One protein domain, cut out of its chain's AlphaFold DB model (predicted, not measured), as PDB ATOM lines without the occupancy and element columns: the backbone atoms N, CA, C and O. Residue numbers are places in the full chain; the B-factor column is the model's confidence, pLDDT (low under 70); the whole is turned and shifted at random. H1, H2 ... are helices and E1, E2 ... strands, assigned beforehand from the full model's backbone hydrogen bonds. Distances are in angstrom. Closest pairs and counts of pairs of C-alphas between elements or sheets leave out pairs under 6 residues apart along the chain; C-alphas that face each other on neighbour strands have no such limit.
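This is residues 265 to 396 of the 466 residues of an uncharacterized protein of Phycisphaeraceae bacterium (UniProt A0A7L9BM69). What does this domain look like? It is a sandwich of two strongly twisted four-stranded sheets, E1 E7 E3 E4 and E5 E6 E2 E8, face to face with their strands crossed at 49 degrees, with tiny H1 set far from the core in the stretch between E1 and E2, and tiny H2 at the end of E2. What is it made of? The printed part has 132 residues with eight named strands and two named helices, along the chain E1 H1 E2 H2 E3 E4 E5 E6 E7 E8, and both sheets, in the orders E1 - E7 - E3 - E4 and E5 - E6 - E2 - E8, are antiparallel throughout. The class is mostly strand, though under half of the residues are in named elements. How large is it? It is compact, with a radius of gyration of the C-alphas of 15.6 A, and spans 45 by 32 by 23 A.

Which sheet begins at the first printed residue? E1, residues 265 to 268, is an edge strand and the antiparallel neighbour of E7, residues 374 to 381, at 158 degrees, with N 267 and O 379 2.8 A apart, within hydrogen-bond range. E7 is also the antiparallel neighbour of E3, residues 318 to 324, with N 321 and O 378 at 2.8 A. E3 forms a hairpin with E4, residues 329 to 332, the other edge strand, with N 332 and O 320 at 2.7 A. How is the second sheet built? E2, residues 291 to 297, is an inner strand between E6, residues 354 to 360, with N 359 and O 292 at 2.7 A, and edge strand E8, residues 389 to 395, with N 293 and O 393 at 2.8 A. E5, residues 336 to 340, is the other edge strand and forms a hairpin with E6, with N 356 and O 338 at 2.8 A. Where do the sheets come close? The sheets face each other 11.0 A centre to centre, their best planes 14 degrees apart. The closest C-alphas of E4 and E6, those of Leu 332 and Tyr 359, are 6.5 A apart. And the helices? H1, residues 280 to 283, is on neither sheet, while H2, residues 298 to 301, only grazes the sheet E5 E6 E2 E8, with the C-alphas of Leu 298 and Gly 354 its closest to E6 at 4.6 A. Both are too short for an O i to N i+4 pair; the single O i to N i+3 pair is within hydrogen-bond range in H2 but not in H1.

Where does the first element begin and the last one end? E1 begins at C-alpha 265, at (-16.985, 13.027, -9.698), and E8 ends at C-alpha 395, at (-12.948, 13.094, 13.961). How long are the elements, first to last C-alpha? E1 is 9.8 A, H1 6.2 A, E2 19.1 A, H2 4.8 A, E3 19.6 A and E4 9.9 A. E5 is 13.1 A, E6 19.7 A, E7 22.6 A and E8 16.0 A.

How far does it reach, and is it cut? The two C-alphas farthest apart, those of Asp 326 and Asp 344, are 46.0 A apart, and the printed part has no cut. Which links are long? The links E1 to H1, H2 to E3, E5 to E6 and E6 to E7 are long, and residues 305 to 306 pair antiparallel with residues 346 to 347. Where is confidence low? The mean pLDDT of the printed part is 71.4, and 43 residues are under 70: residues 265 to 290, 363, 366 to 374 and 390 to 396.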
ATOM      1  N   THR A 265     -17.191  11.571  -9.685       68.38
ATOM      2  CA  THR A 265     -16.985  13.027  -9.698       68.38
ATOM      3  C   THR A 265     -16.112  13.398  -8.494       68.38
ATOM      4  O   THR A 265     -16.604  13.333  -7.364       68.38
ATOM      5  N   PRO A 266     -14.817  13.720  -8.689       66.31
ATOM      6  CA  PRO A 266     -13.930  14.068  -7.587       66.31
ATOM      7  C   PRO A 266     -14.150  15.514  -7.136       66.31
ATOM      8  O   PRO A 266     -14.193  16.433  -7.955       66.31
ATOM      9  N   VAL A 267     -14.213  15.710  -5.822       65.94
ATOM     10  CA  VAL A 267     -14.062  17.006  -5.159       65.94
ATOM     11  C   VAL A 267     -12.738  16.958  -4.403       65.94
ATOM     12  O   VAL A 267     -12.592  16.200  -3.442       65.94
ATOM     13  N   GLN A 268     -11.747  17.721  -4.870       61.88
ATOM     14  CA  GLN A 268     -10.505  17.910  -4.121       61.88
ATOM     15  C   GLN A 268     -10.717  18.988  -3.070       61.88
ATOM     16  O   GLN A 268     -11.227  20.064  -3.381       61.88
ATOM     17  N   LEU A 269     -10.335  18.674  -1.839       56.84
ATOM     18  CA  LEU A 269     -10.355  19.620  -0.738       56.84
ATOM     19  C   LEU A 269      -8.962  20.214  -0.576       56.84
ATOM     20  O   LEU A 269      -7.958  19.565  -0.888       56.84
ATOM     21  N   GLU A 270      -8.911  21.451  -0.092       49.38
ATOM     22  CA  GLU A 270      -7.643  22.037   0.323       49.38
ATOM     23  C   GLU A 270      -7.016  21.158   1.420       49.38
ATOM     24  O   GLU A 270      -7.745  20.641   2.277       49.38
ATOM     25  N   PRO A 271      -5.687  20.954   1.405       48.53
ATOM     26  CA  PRO A 271      -5.005  20.240   2.474       48.53
ATOM     27  C   PRO A 271      -5.314  20.892   3.824       48.53
ATOM     28  O   PRO A 271      -5.231  22.115   3.958       48.53
ATOM     29  N   PHE A 272      -5.643  20.086   4.829       46.22
ATOM     30  CA  PHE A 272      -5.819  20.557   6.198       46.22
ATOM     31  C   PHE A 272      -4.842  19.837   7.128       46.22
ATOM     32  O   PHE A 272      -4.393  18.722   6.852       46.22
ATOM     33  N   ILE A 273      -4.475  20.519   8.209       43.16
ATOM     34  CA  ILE A 273      -3.522  20.022   9.201       43.16
ATOM     35  C   ILE A 273      -4.308  19.208  10.223       43.16
ATOM     36  O   ILE A 273      -5.241  19.734  10.831       43.16
ATOM     37  N   SER A 274      -3.941  17.938  10.413       43.91
ATOM     38  CA  SER A 274      -4.373  17.199  11.597       43.91
ATOM     39  C   SER A 274      -3.664  17.808  12.806       43.91
ATOM     40  O   SER A 274      -2.434  17.809  12.805       43.91
ATOM     41  N   PRO A 275      -4.366  18.307  13.839       39.53
ATOM     42  CA  PRO A 275      -3.689  18.628  15.090       39.53
ATOM     43  C   PRO A 275      -3.020  17.354  15.633       39.53
ATOM     44  O   PRO A 275      -3.594  16.274  15.485       39.53
ATOM     45  N   LEU A 276      -1.816  17.493  16.210       39.47
ATOM     46  CA  LEU A 276      -1.016  16.432  16.847       39.47
ATOM     47  C   LEU A 276      -1.879  15.288  17.402       39.47
ATOM     48  O   LEU A 276      -2.525  15.446  18.444       39.47
ATOM     49  N   VAL A 277      -1.863  14.144  16.710       40.25
ATOM     50  CA  VAL A 277      -2.395  12.883  17.226       40.25
ATOM     51  C   VAL A 277      -1.186  12.065  17.675       40.25
ATOM     52  O   VAL A 277      -0.483  11.515  16.833       40.25
ATOM     53  N   PRO A 278      -0.863  12.042  18.970       38.56
ATOM     54  CA  PRO A 278       0.214  11.198  19.473       38.56
ATOM     55  C   PRO A 278      -0.108   9.727  19.195       38.56
ATOM     56  O   PRO A 278      -1.270   9.341  19.285       38.56
ATOM     57  N   PHE A 279       0.902   8.934  18.830       39.34
ATOM     58  CA  PHE A 279       0.783   7.529  18.403       39.34
ATOM     59  C   PHE A 279       0.618   6.516  19.547       39.34
ATOM     60  O   PHE A 279       0.098   5.422  19.347       39.34
ATOM     61  N   GLU A 280       0.972   6.893  20.772       38.53
ATOM     62  CA  GLU A 280       0.946   5.999  21.938       38.53
ATOM     63  C   GLU A 280      -0.469   5.595  22.437       38.53
ATOM     64  O   GLU A 280      -0.673   4.428  22.782       38.53
ATOM     65  N   PRO A 281      -1.522   6.451  22.415       39.78
ATOM     66  CA  PRO A 281      -2.871   6.054  22.846       39.78
ATOM     67  C   PRO A 281      -3.545   5.006  21.941       39.78
ATOM     68  O   PRO A 281      -4.539   4.397  22.343       39.78
ATOM     69  N   TRP A 282      -3.022   4.782  20.730       38.62
ATOM     70  CA  TRP A 282      -3.603   3.897  19.713       38.62
ATOM     71  C   TRP A 282      -3.469   2.418  20.077       38.62
ATOM     72  O   TRP A 282      -4.303   1.603  19.686       38.62
ATOM     73  N   LEU A 283      -2.441   2.070  20.858       35.66
ATOM     74  CA  LEU A 283      -2.165   0.695  21.277       35.66
ATOM     75  C   LEU A 283      -3.035   0.238  22.459       35.66
ATOM     76  O   LEU A 283      -3.080  -0.957  22.755       35.66
ATOM     77  N   ILE A 284      -3.735   1.163  23.128       35.72
ATOM     78  CA  ILE A 284      -4.427   0.888  24.395       35.72
ATOM     79  C   ILE A 284      -5.956   0.880  24.235       35.72
ATOM     80  O   ILE A 284      -6.617   0.128  24.955       35.72
ATOM     81  N   ASP A 285      -6.528   1.626  23.276       38.16
ATOM     82  CA  ASP A 285      -7.983   1.660  23.070       38.16
ATOM     83  C   ASP A 285      -8.423   1.493  21.595       38.16
ATOM     84  O   ASP A 285      -8.515   2.472  20.849       38.16
ATOM     85  N   PRO A 286      -8.767   0.264  21.154       38.88
ATOM     86  CA  PRO A 286      -9.326   0.023  19.821       38.88
ATOM     87  C   PRO A 286     -10.698   0.686  19.587       38.88
ATOM     88  O   PRO A 286     -11.201   0.640  18.464       38.88
ATOM     89  N   ASP A 287     -11.312   1.283  20.614       42.16
ATOM     90  CA  ASP A 287     -12.620   1.931  20.548       42.16
ATOM     91  C   ASP A 287     -12.542   3.453  20.266       42.16
ATOM     92  O   ASP A 287     -13.582   4.079  20.047       42.16
ATOM     93  N   ASN A 288     -11.334   4.041  20.190       44.09
ATOM     94  CA  ASN A 288     -11.090   5.460  19.887       44.09
ATOM     95  C   ASN A 288     -10.332   5.667  18.559       44.09
ATOM     96  O   ASN A 288      -9.317   6.359  18.482       44.09
ATOM     97  N   ALA A 289     -10.797   5.013  17.495       51.47
ATOM     98  CA  ALA A 289     -10.134   5.074  16.198       51.47
ATOM     99  C   ALA A 289     -10.346   6.441  15.521       51.47
ATOM    100  O   ALA A 289     -11.477   6.821  15.189       51.47
ATOM    101  N   THR A 290      -9.245   7.157  15.283       56.28
ATOM    102  CA  THR A 290      -9.222   8.405  14.511       56.28
ATOM    103  C   THR A 290      -9.831   8.179  13.132       56.28
ATOM    104  O   THR A 290      -9.483   7.240  12.406       56.28
ATOM    105  N   GLY A 291     -10.750   9.057  12.754       70.25
ATOM    106  CA  GLY A 291     -11.443   8.975  11.483       70.25
ATOM    107  C   GLY A 291     -11.524  10.306  10.762       70.25
ATOM    108  O   GLY A 291     -11.230  11.373  11.296       70.25
ATOM    109  N   LEU A 292     -11.960  10.233   9.515       74.81
ATOM    110  CA  LEU A 292     -12.433  11.376   8.762       74.81
ATOM    111  C   LEU A 292     -13.956  11.328   8.728       74.81
ATOM    112  O   LEU A 292     -14.514  10.312   8.329       74.81
ATOM    113  N   SER A 293     -14.627  12.418   9.064       77.81
ATOM    114  CA  SER A 293     -16.070  12.550   8.891       77.81
ATOM    115  C   SER A 293     -16.371  13.464   7.708       77.81
ATOM    116  O   SER A 293     -15.836  14.566   7.596       77.81
ATOM    117  N   VAL A 294     -17.225  13.001   6.797       79.94
ATOM    118  CA  VAL A 294     -17.744  13.783   5.670       79.94
ATOM    119  C   VAL A 294     -19.231  13.995   5.891       79.94
ATOM    120  O   VAL A 294     -19.991  13.031   5.933       79.94
ATOM    121  N   PHE A 295     -19.646  15.251   5.997       81.56
ATOM    122  CA  PHE A 295     -21.051  15.608   6.122       81.56
ATOM    123  C   PHE A 295     -21.646  15.928   4.753       81.56
ATOM    124  O   PHE A 295     -21.156  16.807   4.031       81.56
ATOM    125  N   ILE A 296     -22.732  15.240   4.426       86.69
ATOM    126  CA  ILE A 296     -23.553  15.492   3.250       86.69
ATOM    127  C   ILE A 296     -24.773  16.303   3.680       86.69
ATOM    128  O   ILE A 296     -25.605  15.811   4.441       86.69
ATOM    129  N   ASP A 297     -24.874  17.530   3.171       83.00
ATOM    130  CA  ASP A 297     -25.967  18.453   3.475       83.00
ATOM    131  C   ASP A 297     -27.189  18.084   2.623       83.00
ATOM    132  O   ASP A 297     -27.268  18.394   1.428       83.00
ATOM    133  N   LEU A 298     -28.128  17.347   3.220       86.56
ATOM    134  CA  LEU A 298     -29.321  16.896   2.505       86.56
ATOM    135  C   LEU A 298     -30.311  18.040   2.276       86.56
ATOM    136  O   LEU A 298     -30.971  18.065   1.233       86.56
ATOM    137  N   ALA A 299     -30.347  19.024   3.176       82.19
ATOM    138  CA  ALA A 299     -31.184  20.207   3.025       82.19
ATOM    139  C   ALA A 299     -30.784  21.035   1.804       82.19
ATOM    140  O   ALA A 299     -31.625  21.373   0.965       82.19
ATOM    141  N   GLN A 300     -29.486  21.264   1.615       81.19
ATOM    142  CA  GLN A 300     -28.969  21.927   0.423       81.19
ATOM    143  C   GLN A 300     -29.196  21.095  -0.850       81.19
ATOM    144  O   GLN A 300     -29.366  21.657  -1.936       81.19
ATOM    145  N   ALA A 301     -29.233  19.765  -0.734       83.50
ATOM    146  CA  ALA A 301     -29.558  18.870  -1.842       83.50
ATOM    147  C   ALA A 301     -31.059  18.869  -2.195       83.50
ATOM    148  O   ALA A 301     -31.436  18.359  -3.252       83.50
ATOM    149  N   GLY A 302     -31.917  19.418  -1.326       86.19
ATOM    150  CA  GLY A 302     -33.372  19.302  -1.431       86.19
ATOM    151  C   GLY A 302     -33.866  17.861  -1.253       86.19
ATOM    152  O   GLY A 302     -34.883  17.484  -1.839       86.19
ATOM    153  N   ILE A 303     -33.122  17.047  -0.502       87.94
ATOM    154  CA  ILE A 303     -33.435  15.651  -0.200       87.94
ATOM    155  C   ILE A 303     -33.998  15.597   1.217       87.94
ATOM    156  O   ILE A 303     -33.352  16.059   2.144       87.94
ATOM    157  N   VAL A 304     -35.179  14.996   1.380       89.75
ATOM    158  CA  VAL A 304     -35.805  14.778   2.693       89.75
ATOM    159  C   VAL A 304     -36.045  13.288   2.885       89.75
ATOM    160  O   VAL A 304     -36.656  12.646   2.023       89.75
ATOM    161  N   LEU A 305     -35.573  12.736   4.000       88.38
ATOM    162  CA  LEU A 305     -35.656  11.307   4.320       88.38
ATOM    163  C   LEU A 305     -36.190  11.105   5.738       88.38
ATOM    164  O   LEU A 305     -35.879  11.913   6.601       88.38
ATOM    165  N   PRO A 306     -36.947  10.036   6.025       85.25
ATOM    166  CA  PRO A 306     -37.243   9.683   7.405       85.25
ATOM    167  C   PRO A 306     -35.993   9.097   8.088       85.25
ATOM    168  O   PRO A 306     -35.263   8.321   7.468       85.25
ATOM    169  N   ILE A 307     -35.754   9.435   9.360       74.12
ATOM    170  CA  ILE A 307     -34.551   9.007  10.109       74.12
ATOM    171  C   ILE A 307     -34.431   7.474  10.258       74.12
ATOM    172  O   ILE A 307     -33.349   6.937  10.474       74.12
ATOM    173  N   ASP A 308     -35.536   6.740  10.111       75.19
ATOM    174  CA  ASP A 308     -35.597   5.278  10.190       75.19
ATOM    175  C   ASP A 308     -35.514   4.571   8.823       75.19
ATOM    176  O   ASP A 308     -35.737   3.360   8.741       75.19
ATOM    177  N   ALA A 309     -35.150   5.287   7.753       73.81
ATOM    178  CA  ALA A 309     -35.029   4.731   6.400       73.81
ATOM    179  C   ALA A 309     -33.993   3.593   6.270       73.81
ATOM    180  O   ALA A 309     -34.004   2.866   5.272       73.81
ATOM    181  N   GLY A 310     -33.123   3.413   7.270       75.94
ATOM    182  CA  GLY A 310     -31.927   2.579   7.163       75.94
ATOM    183  C   GLY A 310     -30.858   3.252   6.293       75.94
ATOM    184  O   GLY A 310     -31.097   4.348   5.805       75.94
ATOM    185  N   PRO A 311     -29.694   2.611   6.077       81.94
ATOM    186  CA  PRO A 311     -28.552   3.240   5.412       81.94
ATOM    187  C   PRO A 311     -28.922   3.819   4.045       81.94
ATOM    188  O   PRO A 311     -29.428   3.101   3.176       81.94
ATOM    189  N   PHE A 312     -28.644   5.103   3.851       85.12
ATOM    190  CA  PHE A 312     -28.900   5.818   2.611       85.12
ATOM    191  C   PHE A 312     -27.798   5.549   1.588       85.12
ATOM    192  O   PHE A 312     -28.085   5.362   0.402       85.12
ATOM    193  N   PHE A 313     -26.545   5.485   2.042       85.81
ATOM    194  CA  PHE A 313     -25.409   5.162   1.199       85.81
ATOM    195  C   PHE A 313     -24.970   3.709   1.367       85.81
ATOM    196  O   PHE A 313     -24.939   3.126   2.449       85.81
ATOM    197  N   HIS A 314     -24.560   3.116   0.253       85.50
ATOM    198  CA  HIS A 314     -23.835   1.856   0.236       85.50
ATOM    199  C   HIS A 314     -22.322   2.111   0.213       85.50
ATOM    200  O   HIS A 314     -21.879   3.083  -0.412       85.50
ATOM    201  N   PRO A 315     -21.509   1.215   0.804       83.00
ATOM    202  CA  PRO A 315     -20.057   1.298   0.699       83.00
ATOM    203  C   PRO A 315     -19.590   1.508  -0.747       83.00
ATOM    204  O   PRO A 315     -20.082   0.870  -1.680       83.00
ATOM    205  N   GLY A 316     -18.651   2.435  -0.937       78.75
ATOM    206  CA  GLY A 316     -18.127   2.827  -2.248       78.75
ATOM    207  C   GLY A 316     -18.923   3.911  -2.986       78.75
ATOM    208  O   GLY A 316     -18.417   4.446  -3.974       78.75
ATOM    209  N   GLN A 317     -20.133   4.272  -2.548       83.44
ATOM    210  CA  GLN A 317     -20.904   5.355  -3.178       83.44
ATOM    211  C   GLN A 317     -20.346   6.744  -2.869       83.44
ATOM    212  O   GLN A 317     -20.294   7.590  -3.759       83.44
ATOM    213  N   VAL A 318     -19.883   6.948  -1.642       87.12
ATOM    214  CA  VAL A 318     -19.023   8.067  -1.272       87.12
ATOM    215  C   VAL A 318     -17.704   7.444  -0.836       87.12
ATOM    216  O   VAL A 318     -17.685   6.542  -0.000       87.12
ATOM    217  N   MET A 319     -16.613   7.826  -1.491       88.25
ATOM    218  CA  MET A 319     -15.277   7.352  -1.131       88.25
ATOM    219  C   MET A 319     -14.410   8.531  -0.748       88.25
ATOM    220  O   MET A 319     -14.523   9.609  -1.324       88.25
ATOM    221  N   VAL A 320     -13.482   8.294   0.160       86.12
ATOM    222  CA  VAL A 320     -12.453   9.256   0.529       86.12
ATOM    223  C   VAL A 320     -11.114   8.676   0.108       86.12
ATOM    224  O   VAL A 320     -10.818   7.523   0.399       86.12
ATOM    225  N   GLN A 321     -10.289   9.454  -0.581       87.31
ATOM    226  CA  GLN A 321      -8.869   9.157  -0.697       87.31
ATOM    227  C   GLN A 321      -8.091  10.097   0.202       87.31
ATOM    228  O   GLN A 321      -8.226  11.315   0.103       87.31
ATOM    229  N   VAL A 322      -7.271   9.494   1.045       82.69
ATOM    230  CA  VAL A 322      -6.296  10.162   1.890       82.69
ATOM    231  C   VAL A 322      -4.933   9.919   1.261       82.69
ATOM    232  O   VAL A 322      -4.556   8.768   1.042       82.69
ATOM    233  N   ILE A 323      -4.221  10.984   0.918       83.31
ATOM    234  CA  ILE A 323      -2.835  10.923   0.455       83.31
ATOM    235  C   ILE A 323      -1.972  11.528   1.553       83.31
ATOM    236  O   ILE A 323      -2.162  12.685   1.930       83.31
ATOM    237  N   THR A 324      -1.063  10.728   2.085       80.44
ATOM    238  CA  THR A 324      -0.118  11.115   3.131       80.44
ATOM    239  C   THR A 324       0.992  11.995   2.571       80.44
ATOM    240  O   THR A 324       1.192  12.099   1.356       80.44
ATOM    241  N   GLN A 325       1.755  12.625   3.460       74.69
ATOM    242  CA  GLN A 325       2.863  13.503   3.086       74.69
ATOM    243  C   GLN A 325       3.962  12.803   2.267       74.69
ATOM    244  O   GLN A 325       4.563  13.423   1.390       74.69
ATOM    245  N   ASP A 326       4.212  11.516   2.515       81.31
ATOM    246  CA  ASP A 326       5.149  10.688   1.744       81.31
ATOM    247  C   ASP A 326       4.550  10.170   0.418       81.31
ATOM    248  O   ASP A 326       5.230   9.505  -0.366       81.31
ATOM    249  N   GLY A 327       3.300  10.533   0.119       82.62
ATOM    250  CA  GLY A 327       2.614  10.230  -1.134       82.62
ATOM    251  C   GLY A 327       1.905   8.876  -1.156       82.62
ATOM    252  O   GLY A 327       1.430   8.463  -2.220       82.62
ATOM    253  N   GLN A 328       1.809   8.179  -0.021       86.06
ATOM    254  CA  GLN A 328       1.015   6.961   0.083       86.06
ATOM    255  C   GLN A 328      -0.479   7.299   0.012       86.06
ATOM    256  O   GLN A 328      -0.981   8.187   0.692       86.06
ATOM    257  N   ALA A 329      -1.212   6.585  -0.844       86.62
ATOM    258  CA  ALA A 329      -2.635   6.814  -1.055       86.62
ATOM    259  C   ALA A 329      -3.476   5.691  -0.440       86.62
ATOM    260  O   ALA A 329      -3.294   4.514  -0.758       86.62
ATOM    261  N   PHE A 330      -4.458   6.072   0.371       85.50
ATOM    262  CA  PHE A 330      -5.421   5.192   1.020       85.50
ATOM    263  C   PHE A 330      -6.818   5.519   0.518       85.50
ATOM    264  O   PHE A 330      -7.252   6.665   0.591       85.50
ATOM    265  N   THR A 331      -7.537   4.523   0.003       88.88
ATOM    266  CA  THR A 331      -8.930   4.685  -0.430       88.88
ATOM    267  C   THR A 331      -9.867   4.073   0.600       88.88
ATOM    268  O   THR A 331      -9.884   2.859   0.801       88.88
ATOM    269  N   LEU A 332     -10.671   4.926   1.221       86.38
ATOM    270  CA  LEU A 332     -11.658   4.602   2.235       86.38
ATOM    271  C   LEU A 332     -13.030   4.541   1.557       86.38
ATOM    272  O   LEU A 332     -13.577   5.554   1.123       86.38
ATOM    273  N   ALA A 333     -13.561   3.330   1.414       86.56
ATOM    274  CA  ALA A 333     -14.880   3.075   0.822       86.56
ATOM    275  C   ALA A 333     -15.909   2.587   1.854       86.56
ATOM    276  O   ALA A 333     -17.087   2.466   1.528       86.56
ATOM    277  N   GLN A 334     -15.447   2.270   3.065       83.25
ATOM    278  CA  GLN A 334     -16.261   1.838   4.195       83.25
ATOM    279  C   GLN A 334     -16.424   3.009   5.154       83.25
ATOM    280  O   GLN A 334     -15.455   3.726   5.410       83.25
ATOM    281  N   PHE A 335     -17.632   3.175   5.673       84.25
ATOM    282  CA  PHE A 335     -17.970   4.242   6.600       84.25
ATOM    283  C   PHE A 335     -19.089   3.805   7.546       84.25
ATOM    284  O   PHE A 335     -19.869   2.903   7.233       84.25
ATOM    285  N   GLU A 336     -19.167   4.473   8.689       80.94
ATOM    286  CA  GLU A 336     -20.345   4.499   9.547       80.94
ATOM    287  C   GLU A 336     -21.230   5.682   9.143       80.94
ATOM    288  O   GLU A 336     -20.741   6.797   8.961       80.94
ATOM    289  N   GLU A 337     -22.524   5.425   8.970       81.94
ATOM    290  CA  GLU A 337     -23.514   6.433   8.596       81.94
ATOM    291  C   GLU A 337     -24.316   6.855   9.830       81.94
ATOM    292  O   GLU A 337     -24.918   6.014  10.499       81.94
ATOM    293  N   THR A 338     -24.337   8.155  10.114       80.50
ATOM    294  CA  THR A 338     -25.152   8.753  11.182       80.50
ATOM    295  C   THR A 338     -25.986   9.898  10.629       80.50
ATOM    296  O   THR A 338     -25.551  10.624   9.731       80.50
ATOM    297  N   TYR A 339     -27.197  10.050  11.156       80.75
ATOM    298  CA  TYR A 339     -28.123  11.090  10.729       80.75
ATOM    299  C   TYR A 339     -28.011  12.292  11.658       80.75
ATOM    300  O   TYR A 339     -27.908  12.148  12.874       80.75
ATOM    301  N   VAL A 340     -28.044  13.483  11.071       80.56
ATOM    302  CA  VAL A 340     -28.182  14.742  11.801       80.56
ATOM    303  C   VAL A 340     -29.612  15.226  11.579       80.56
ATOM    304  O   VAL A 340     -29.929  15.722  10.500       80.56
ATOM    305  N   ASP A 341     -30.460  15.012  12.586       81.44
ATOM    306  CA  ASP A 341     -31.890  15.358  12.622       81.44
ATOM    307  C   ASP A 341     -32.153  16.301  13.802       81.44
ATOM    308  O   ASP A 341     -31.756  16.022  14.942       81.44
ATOM    309  N   PHE A 342     -32.867  17.399  13.561       80.00
ATOM    310  CA  PHE A 342     -33.267  18.331  14.612       80.00
ATOM    311  C   PHE A 342     -34.592  17.981  15.301       80.00
ATOM    312  O   PHE A 342     -35.147  18.798  16.047       80.00
ATOM    313  N   GLY A 343     -35.049  16.741  15.169       72.19
ATOM    314  CA  GLY A 343     -36.015  16.103  16.052       72.19
ATOM    315  C   GLY A 343     -37.432  16.020  15.524       72.19
ATOM    316  O   GLY A 343     -38.342  15.779  16.323       72.19
ATOM    317  N   ASP A 344     -37.643  16.220  14.228       80.06
ATOM    318  CA  ASP A 344     -38.947  15.988  13.609       80.06
ATOM    319  C   ASP A 344     -39.034  14.639  12.877       80.06
ATOM    320  O   ASP A 344     -40.100  14.274  12.370       80.06
ATOM    321  N   GLY A 345     -37.958  13.846  12.938       82.00
ATOM    322  CA  GLY A 345     -37.877  12.517  12.349       82.00
ATOM    323  C   GLY A 345     -37.678  12.554  10.839       82.00
ATOM    324  O   GLY A 345     -37.745  11.498  10.201       82.00
ATOM    325  N   LEU A 346     -37.459  13.740  10.274       85.06
ATOM    326  CA  LEU A 346     -37.094  13.961   8.892       85.06
ATOM    327  C   LEU A 346     -35.682  14.566   8.864       85.06
ATOM    328  O   LEU A 346     -35.305  15.364   9.704       85.06
ATOM    329  N   VAL A 347     -34.870  14.122   7.913       85.88
ATOM    330  CA  VAL A 347     -33.504  14.598   7.709       85.88
ATOM    331  C   VAL A 347     -33.460  15.330   6.380       85.88
ATOM    332  O   VAL A 347     -33.803  14.744   5.348       85.88
ATOM    333  N   GLY A 348     -32.977  16.570   6.396       86.69
ATOM    334  CA  GLY A 348     -32.745  17.398   5.210       86.69
ATOM    335  C   GLY A 348     -33.892  18.362   4.902       86.69
ATOM    336  O   GLY A 348     -34.006  18.880   3.793       86.69
ATOM    337  N   ASN A 349     -34.780  18.598   5.860       88.38
ATOM    338  CA  ASN A 349     -35.868  19.574   5.782       88.38
ATOM    339  C   ASN A 349     -35.535  20.876   6.512       88.38
ATOM    340  O   ASN A 349     -36.197  21.885   6.258       88.38
ATOM    341  N   GLU A 350     -34.509  20.877   7.359       84.31
ATOM    342  CA  GLU A 350     -33.946  22.072   7.977       84.31
ATOM    343  C   GLU A 350     -32.461  22.263   7.630       84.31
ATOM    344  O   GLU A 350     -31.722  21.312   7.380       84.31
ATOM    345  N   ASP A 351     -32.009  23.521   7.624       79.75
ATOM    346  CA  ASP A 351     -30.599  23.860   7.403       79.75
ATOM    347  C   ASP A 351     -29.690  23.126   8.408       79.75
ATOM    348  O   ASP A 351     -29.942  23.176   9.611       79.75
ATOM    349  N   LEU A 352     -28.580  22.555   7.922       73.94
ATOM    350  CA  LEU A 352     -27.625  21.709   8.663       73.94
ATOM    351  C   LEU A 352     -28.110  20.291   9.008       73.94
ATOM    352  O   LEU A 352     -27.363  19.551   9.648       73.94
ATOM    353  N   GLU A 353     -29.285  19.865   8.546       83.81
ATOM    354  CA  GLU A 353     -29.643  18.446   8.574       83.81
ATOM    355  C   GLU A 353     -29.008  17.681   7.416       83.81
ATOM    356  O   GLU A 353     -28.879  18.160   6.281       83.81
ATOM    357  N   GLY A 354     -28.619  16.444   7.693       87.56
ATOM    358  CA  GLY A 354     -27.931  15.641   6.702       87.56
ATOM    359  C   GLY A 354     -27.372  14.344   7.245       87.56
ATOM    360  O   GLY A 354     -27.869  13.780   8.218       87.56
ATOM    361  N   ILE A 355     -26.333  13.856   6.577       86.25
ATOM    362  CA  ILE A 355     -25.720  12.564   6.877       86.25
ATOM    363  C   ILE A 355     -24.230  12.756   7.138       86.25
ATOM    364  O   ILE A 355     -23.513  13.270   6.282       86.25
ATOM    365  N   ASN A 356     -23.756  12.295   8.295       82.75
ATOM    366  CA  ASN A 356     -22.334  12.171   8.594       82.75
ATOM    367  C   ASN A 356     -21.835  10.773   8.226       82.75
ATOM    368  O   ASN A 356     -22.361   9.763   8.699       82.75
ATOM    369  N   LEU A 357     -20.791  10.733   7.402       84.94
ATOM    370  CA  LEU A 357     -20.087   9.523   6.993       84.94
ATOM    371  C   LEU A 357     -18.724   9.491   7.675       84.94
ATOM    372  O   LEU A 357     -17.830  10.240   7.279       84.94
ATOM    373  N   LYS A 358     -18.563   8.635   8.684       81.25
ATOM    374  CA  LYS A 358     -17.304   8.459   9.416       81.25
ATOM    375  C   LYS A 358     -16.476   7.342   8.791       81.25
ATOM    376  O   LYS A 358     -16.880   6.184   8.783       81.25
ATOM    377  N   TYR A 359     -15.297   7.685   8.294       81.88
ATOM    378  CA  TYR A 359     -14.316   6.784   7.704       81.88
ATOM    379  C   TYR A 359     -13.182   6.563   8.692       81.88
ATOM    380  O   TYR A 359     -12.546   7.521   9.118       81.88
ATOM    381  N   LEU A 360     -12.872   5.310   9.009       78.12
ATOM    382  CA  LEU A 360     -11.659   5.008   9.762       78.12
ATOM    383  C   LEU A 360     -10.449   5.185   8.853       78.12
ATOM    384  O   LEU A 360     -10.389   4.604   7.764       78.12
ATOM    385  N   ILE A 361      -9.492   5.994   9.297       73.56
ATOM    386  CA  ILE A 361      -8.218   6.125   8.604       73.56
ATOM    387  C   ILE A 361      -7.337   4.960   9.083       73.56
ATOM    388  O   ILE A 361      -7.219   4.743  10.287       73.56
ATOM    389  N   PRO A 362      -6.761   4.159   8.171       73.38
ATOM    390  CA  PRO A 362      -5.959   3.013   8.564       73.38
ATOM    391  C   PRO A 362      -4.658   3.484   9.214       73.38
ATOM    392  O   PRO A 362      -4.058   4.451   8.752       73.38
ATOM    393  N   GLU A 363      -4.207   2.752  10.230       68.25
ATOM    394  CA  GLU A 363      -2.984   3.036  10.994       68.25
ATOM    395  C   GLU A 363      -1.783   3.417  10.109       68.25
ATOM    396  O   GLU A 363      -1.224   4.475  10.355       68.25
ATOM    397  N   PRO A 364      -1.454   2.717   8.999       73.31
ATOM    398  CA  PRO A 364      -0.297   3.087   8.179       73.31
ATOM    399  C   PRO A 364      -0.412   4.435   7.453       73.31
ATOM    400  O   PRO A 364       0.567   4.885   6.867       73.31
ATOM    401  N   ALA A 365      -1.601   5.047   7.389       70.94
ATOM    402  CA  ALA A 365      -1.753   6.399   6.845       70.94
ATOM    403  C   ALA A 365      -1.230   7.455   7.815       70.94
ATOM    404  O   ALA A 365      -0.820   8.541   7.411       70.94
ATOM    405  N   PHE A 366      -1.211   7.124   9.094       65.25
ATOM    406  CA  PHE A 366      -0.408   7.828  10.054       65.25
ATOM    407  C   PHE A 366       0.988   7.197   9.905       65.25
ATOM    408  O   PHE A 366       1.239   6.075  10.329       65.25
ATOM    409  N   ILE A 367       1.892   7.878   9.204       59.59
ATOM    410  CA  ILE A 367       3.319   7.521   9.233       59.59
ATOM    411  C   ILE A 367       3.837   7.662  10.671       59.59
ATOM    412  O   ILE A 367       3.345   8.556  11.359       59.59
ATOM    413  N   ASP A 368       4.837   6.863  11.084       50.56
ATOM    414  CA  ASP A 368       5.621   7.038  12.330       50.56
ATOM    415  C   ASP A 368       6.367   8.387  12.299       50.56
ATOM    416  O   ASP A 368       7.583   8.493  12.140       50.56
ATOM    417  N   SER A 369       5.598   9.459  12.344       43.75
ATOM    418  CA  SER A 369       6.036  10.830  12.395       43.75
ATOM    419  C   SER A 369       5.659  11.316  13.774       43.75
ATOM    420  O   SER A 369       4.484  11.442  14.103       43.75
ATOM    421  N   PHE A 370       6.680  11.649  14.553       39.38
ATOM    422  CA  PHE A 370       6.551  12.369  15.817       39.38
ATOM    423  C   PHE A 370       5.952  13.794  15.641       39.38
ATOM    424  O   PHE A 370       5.770  14.505  16.622       39.38
ATOM    425  N   PHE A 371       5.636  14.227  14.406       39.88
ATOM    426  CA  PHE A 371       5.110  15.556  14.040       39.88
ATOM    427  C   PHE A 371       3.706  15.512  13.401       39.88
ATOM    428  O   PHE A 371       3.247  14.449  12.985       39.88
ATOM    429  N   ASP A 372       3.079  16.692  13.238       50.69
ATOM    430  CA  ASP A 372       1.811  16.916  12.515       50.69
ATOM    431  C   ASP A 372       1.726  16.107  11.205       50.69
ATOM    432  O   ASP A 372       2.551  16.265  10.300       50.69
ATOM    433  N   VAL A 373       0.695  15.266  11.077       54.94
ATOM    434  CA  VAL A 373       0.456  14.477   9.861       54.94
ATOM    435  C   VAL A 373      -0.394  15.287   8.885       54.94
ATOM    436  O   VAL A 373      -1.507  15.722   9.198       54.94
ATOM    437  N   PHE A 374       0.129  15.480   7.674       63.09
ATOM    438  CA  PHE A 374      -0.582  16.158   6.594       63.09
ATOM    439  C   PHE A 374      -1.290  15.152   5.698       63.09
ATOM    440  O   PHE A 374      -0.680  14.212   5.181       63.09
ATOM    441  N   PHE A 375      -2.566  15.425   5.446       70.38
ATOM    442  CA  PHE A 375      -3.371  14.667   4.506       70.38
ATOM    443  C   PHE A 375      -3.843  15.569   3.372       70.38
ATOM    444  O   PHE A 375      -4.471  16.607   3.591       70.38
ATOM    445  N   GLN A 376      -3.603  15.141   2.137       75.69
ATOM    446  CA  GLN A 376      -4.407  15.598   1.014       75.69
ATOM    447  C   GLN A 376      -5.637  14.696   0.919       75.69
ATOM    448  O   GLN A 376      -5.523  13.481   0.755       75.69
ATOM    449  N   VAL A 377      -6.822  15.300   1.006       76.62
ATOM    450  CA  VAL A 377      -8.092  14.573   1.007       76.62
ATOM    451  C   VAL A 377      -8.861  14.848  -0.279       76.62
ATOM    452  O   VAL A 377      -9.076  15.991  -0.677       76.62
ATOM    453  N   THR A 378      -9.295  13.779  -0.942       79.62
ATOM    454  CA  THR A 378     -10.202  13.844  -2.094       79.62
ATOM    455  C   THR A 378     -11.455  13.041  -1.791       79.62
ATOM    456  O   THR A 378     -11.365  11.860  -1.463       79.62
ATOM    457  N   VAL A 379     -12.627  13.654  -1.942       82.50
ATOM    458  CA  VAL A 379     -13.910  12.959  -1.810       82.50
ATOM    459  C   VAL A 379     -14.433  12.627  -3.203       82.50
ATOM    460  O   VAL A 379     -14.503  13.486  -4.081       82.50
ATOM    461  N   PHE A 380     -14.801  11.372  -3.422       83.69
ATOM    462  CA  PHE A 380     -15.401  10.893  -4.659       83.69
ATOM    463  C   PHE A 380     -16.874  10.622  -4.427       83.69
ATOM    464  O   PHE A 380     -17.239   9.758  -3.629       83.69
ATOM    465  N   ASN A 381     -17.713  11.317  -5.184       83.50
ATOM    466  CA  ASN A 381     -19.120  10.986  -5.284       83.50
ATOM    467  C   ASN A 381     -19.333  10.048  -6.484       83.50
ATOM    468  O   ASN A 381     -19.194  10.462  -7.639       83.50
ATOM    469  N   ASN A 382     -19.660   8.787  -6.200       83.56
ATOM    470  CA  ASN A 382     -20.029   7.754  -7.174       83.56
ATOM    471  C   ASN A 382     -21.545   7.527  -7.242       83.56
ATOM    472  O   ASN A 382     -21.999   6.531  -7.814       83.56
ATOM    473  N   THR A 383     -22.341   8.405  -6.636       79.69
ATOM    474  CA  THR A 383     -23.795   8.346  -6.767       79.69
ATOM    475  C   THR A 383     -24.253   8.973  -8.089       79.69
ATOM    476  O   THR A 383     -23.528   9.762  -8.700       79.69
ATOM    477  N   PRO A 384     -25.466   8.646  -8.572       74.88
ATOM    478  CA  PRO A 384     -26.005   9.239  -9.797       74.88
ATOM    479  C   PRO A 384     -26.309  10.742  -9.705       74.88
ATOM    480  O   PRO A 384     -26.601  11.356 -10.730       74.88
ATOM    481  N   GLN A 385     -26.313  11.321  -8.501       73.94
ATOM    482  CA  GLN A 385     -26.700  12.707  -8.253       73.94
ATOM    483  C   GLN A 385     -25.546  13.473  -7.593       73.94
ATOM    484  O   GLN A 385     -24.786  12.894  -6.821       73.94
ATOM    485  N   PRO A 386     -25.377  14.775  -7.875       75.81
ATOM    486  CA  PRO A 386     -24.448  15.594  -7.111       75.81
ATOM    487  C   PRO A 386     -24.918  15.678  -5.654       75.81
ATOM    488  O   PRO A 386     -26.096  15.904  -5.393       75.81
ATOM    489  N   LEU A 387     -23.984  15.501  -4.722       79.50
ATOM    490  CA  LEU A 387     -24.227  15.603  -3.288       79.50
ATOM    491  C   LEU A 387     -23.471  16.825  -2.765       79.50
ATOM    492  O   LEU A 387     -22.262  16.913  -3.009       79.50
ATOM    493  N   PRO A 388     -24.139  17.771  -2.089       79.44
ATOM    494  CA  PRO A 388     -23.460  18.885  -1.461       79.44
ATOM    495  C   PRO A 388     -22.665  18.365  -0.265       79.44
ATOM    496  O   PRO A 388     -23.223  17.838   0.696       79.44
ATOM    497  N   ILE A 389     -21.343  18.498  -0.341       77.06
ATOM    498  CA  ILE A 389     -20.476  18.274   0.812       77.06
ATOM    499  C   ILE A 389     -20.530  19.555   1.636       77.06
ATOM    500  O   ILE A 389     -20.017  20.585   1.200       77.06
ATOM    501  N   GLY A 390     -21.161  19.486   2.806       67.00
ATOM    502  CA  GLY A 390     -21.239  20.632   3.708       67.00
ATOM    503  C   GLY A 390     -19.913  20.850   4.431       67.00
ATOM    504  O   GLY A 390     -19.386  21.961   4.449       67.00
ATOM    505  N   ARG A 391     -19.333  19.773   4.978       68.69
ATOM    506  CA  ARG A 391     -18.053  19.816   5.698       68.69
ATOM    507  C   ARG A 391     -17.292  18.502   5.608       68.69
ATOM    508  O   ARG A 391     -17.869  17.439   5.381       68.69
ATOM    509  N   VAL A 392     -15.993  18.606   5.856       67.38
ATOM    510  CA  VAL A 392     -15.116  17.475   6.143       67.38
ATOM    511  C   VAL A 392     -14.333  17.804   7.402       67.38
ATOM    512  O   VAL A 392     -13.743  18.880   7.492       67.38
ATOM    513  N   THR A 393     -14.359  16.898   8.371       63.97
ATOM    514  CA  THR A 393     -13.666  17.040   9.650       63.97
ATOM    515  C   THR A 393     -12.795  15.820   9.899       63.97
ATOM    516  O   THR A 393     -13.108  14.714   9.459       63.97
ATOM    517  N   LEU A 394     -11.692  16.011  10.614       64.38
ATOM    518  CA  LEU A 394     -10.991  14.899  11.233       64.38
ATOM    519  C   LEU A 394     -11.666  14.651  12.581       64.38
ATOM    520  O   LEU A 394     -11.590  15.488  13.477       64.38
ATOM    521  N   ASP A 395     -12.380  13.538  12.695       54.81
ATOM    522  CA  ASP A 395     -12.948  13.094  13.961       54.81
ATOM    523  C   ASP A 395     -11.865  12.316  14.695       54.81
ATOM    524  O   ASP A 395     -11.740  11.090  14.600       54.81
ATOM    525  N   SER A 396     -11.010  13.066  15.375       46.38
ATOM    526  CA  SER A 396     -10.191  12.506  16.423       46.38
ATOM    527  C   SER A 396     -11.132  12.299  17.611       46.38
ATOM    528  O   SER A 396     -11.374  13.240  18.371       46.38
TER     529      SER A 396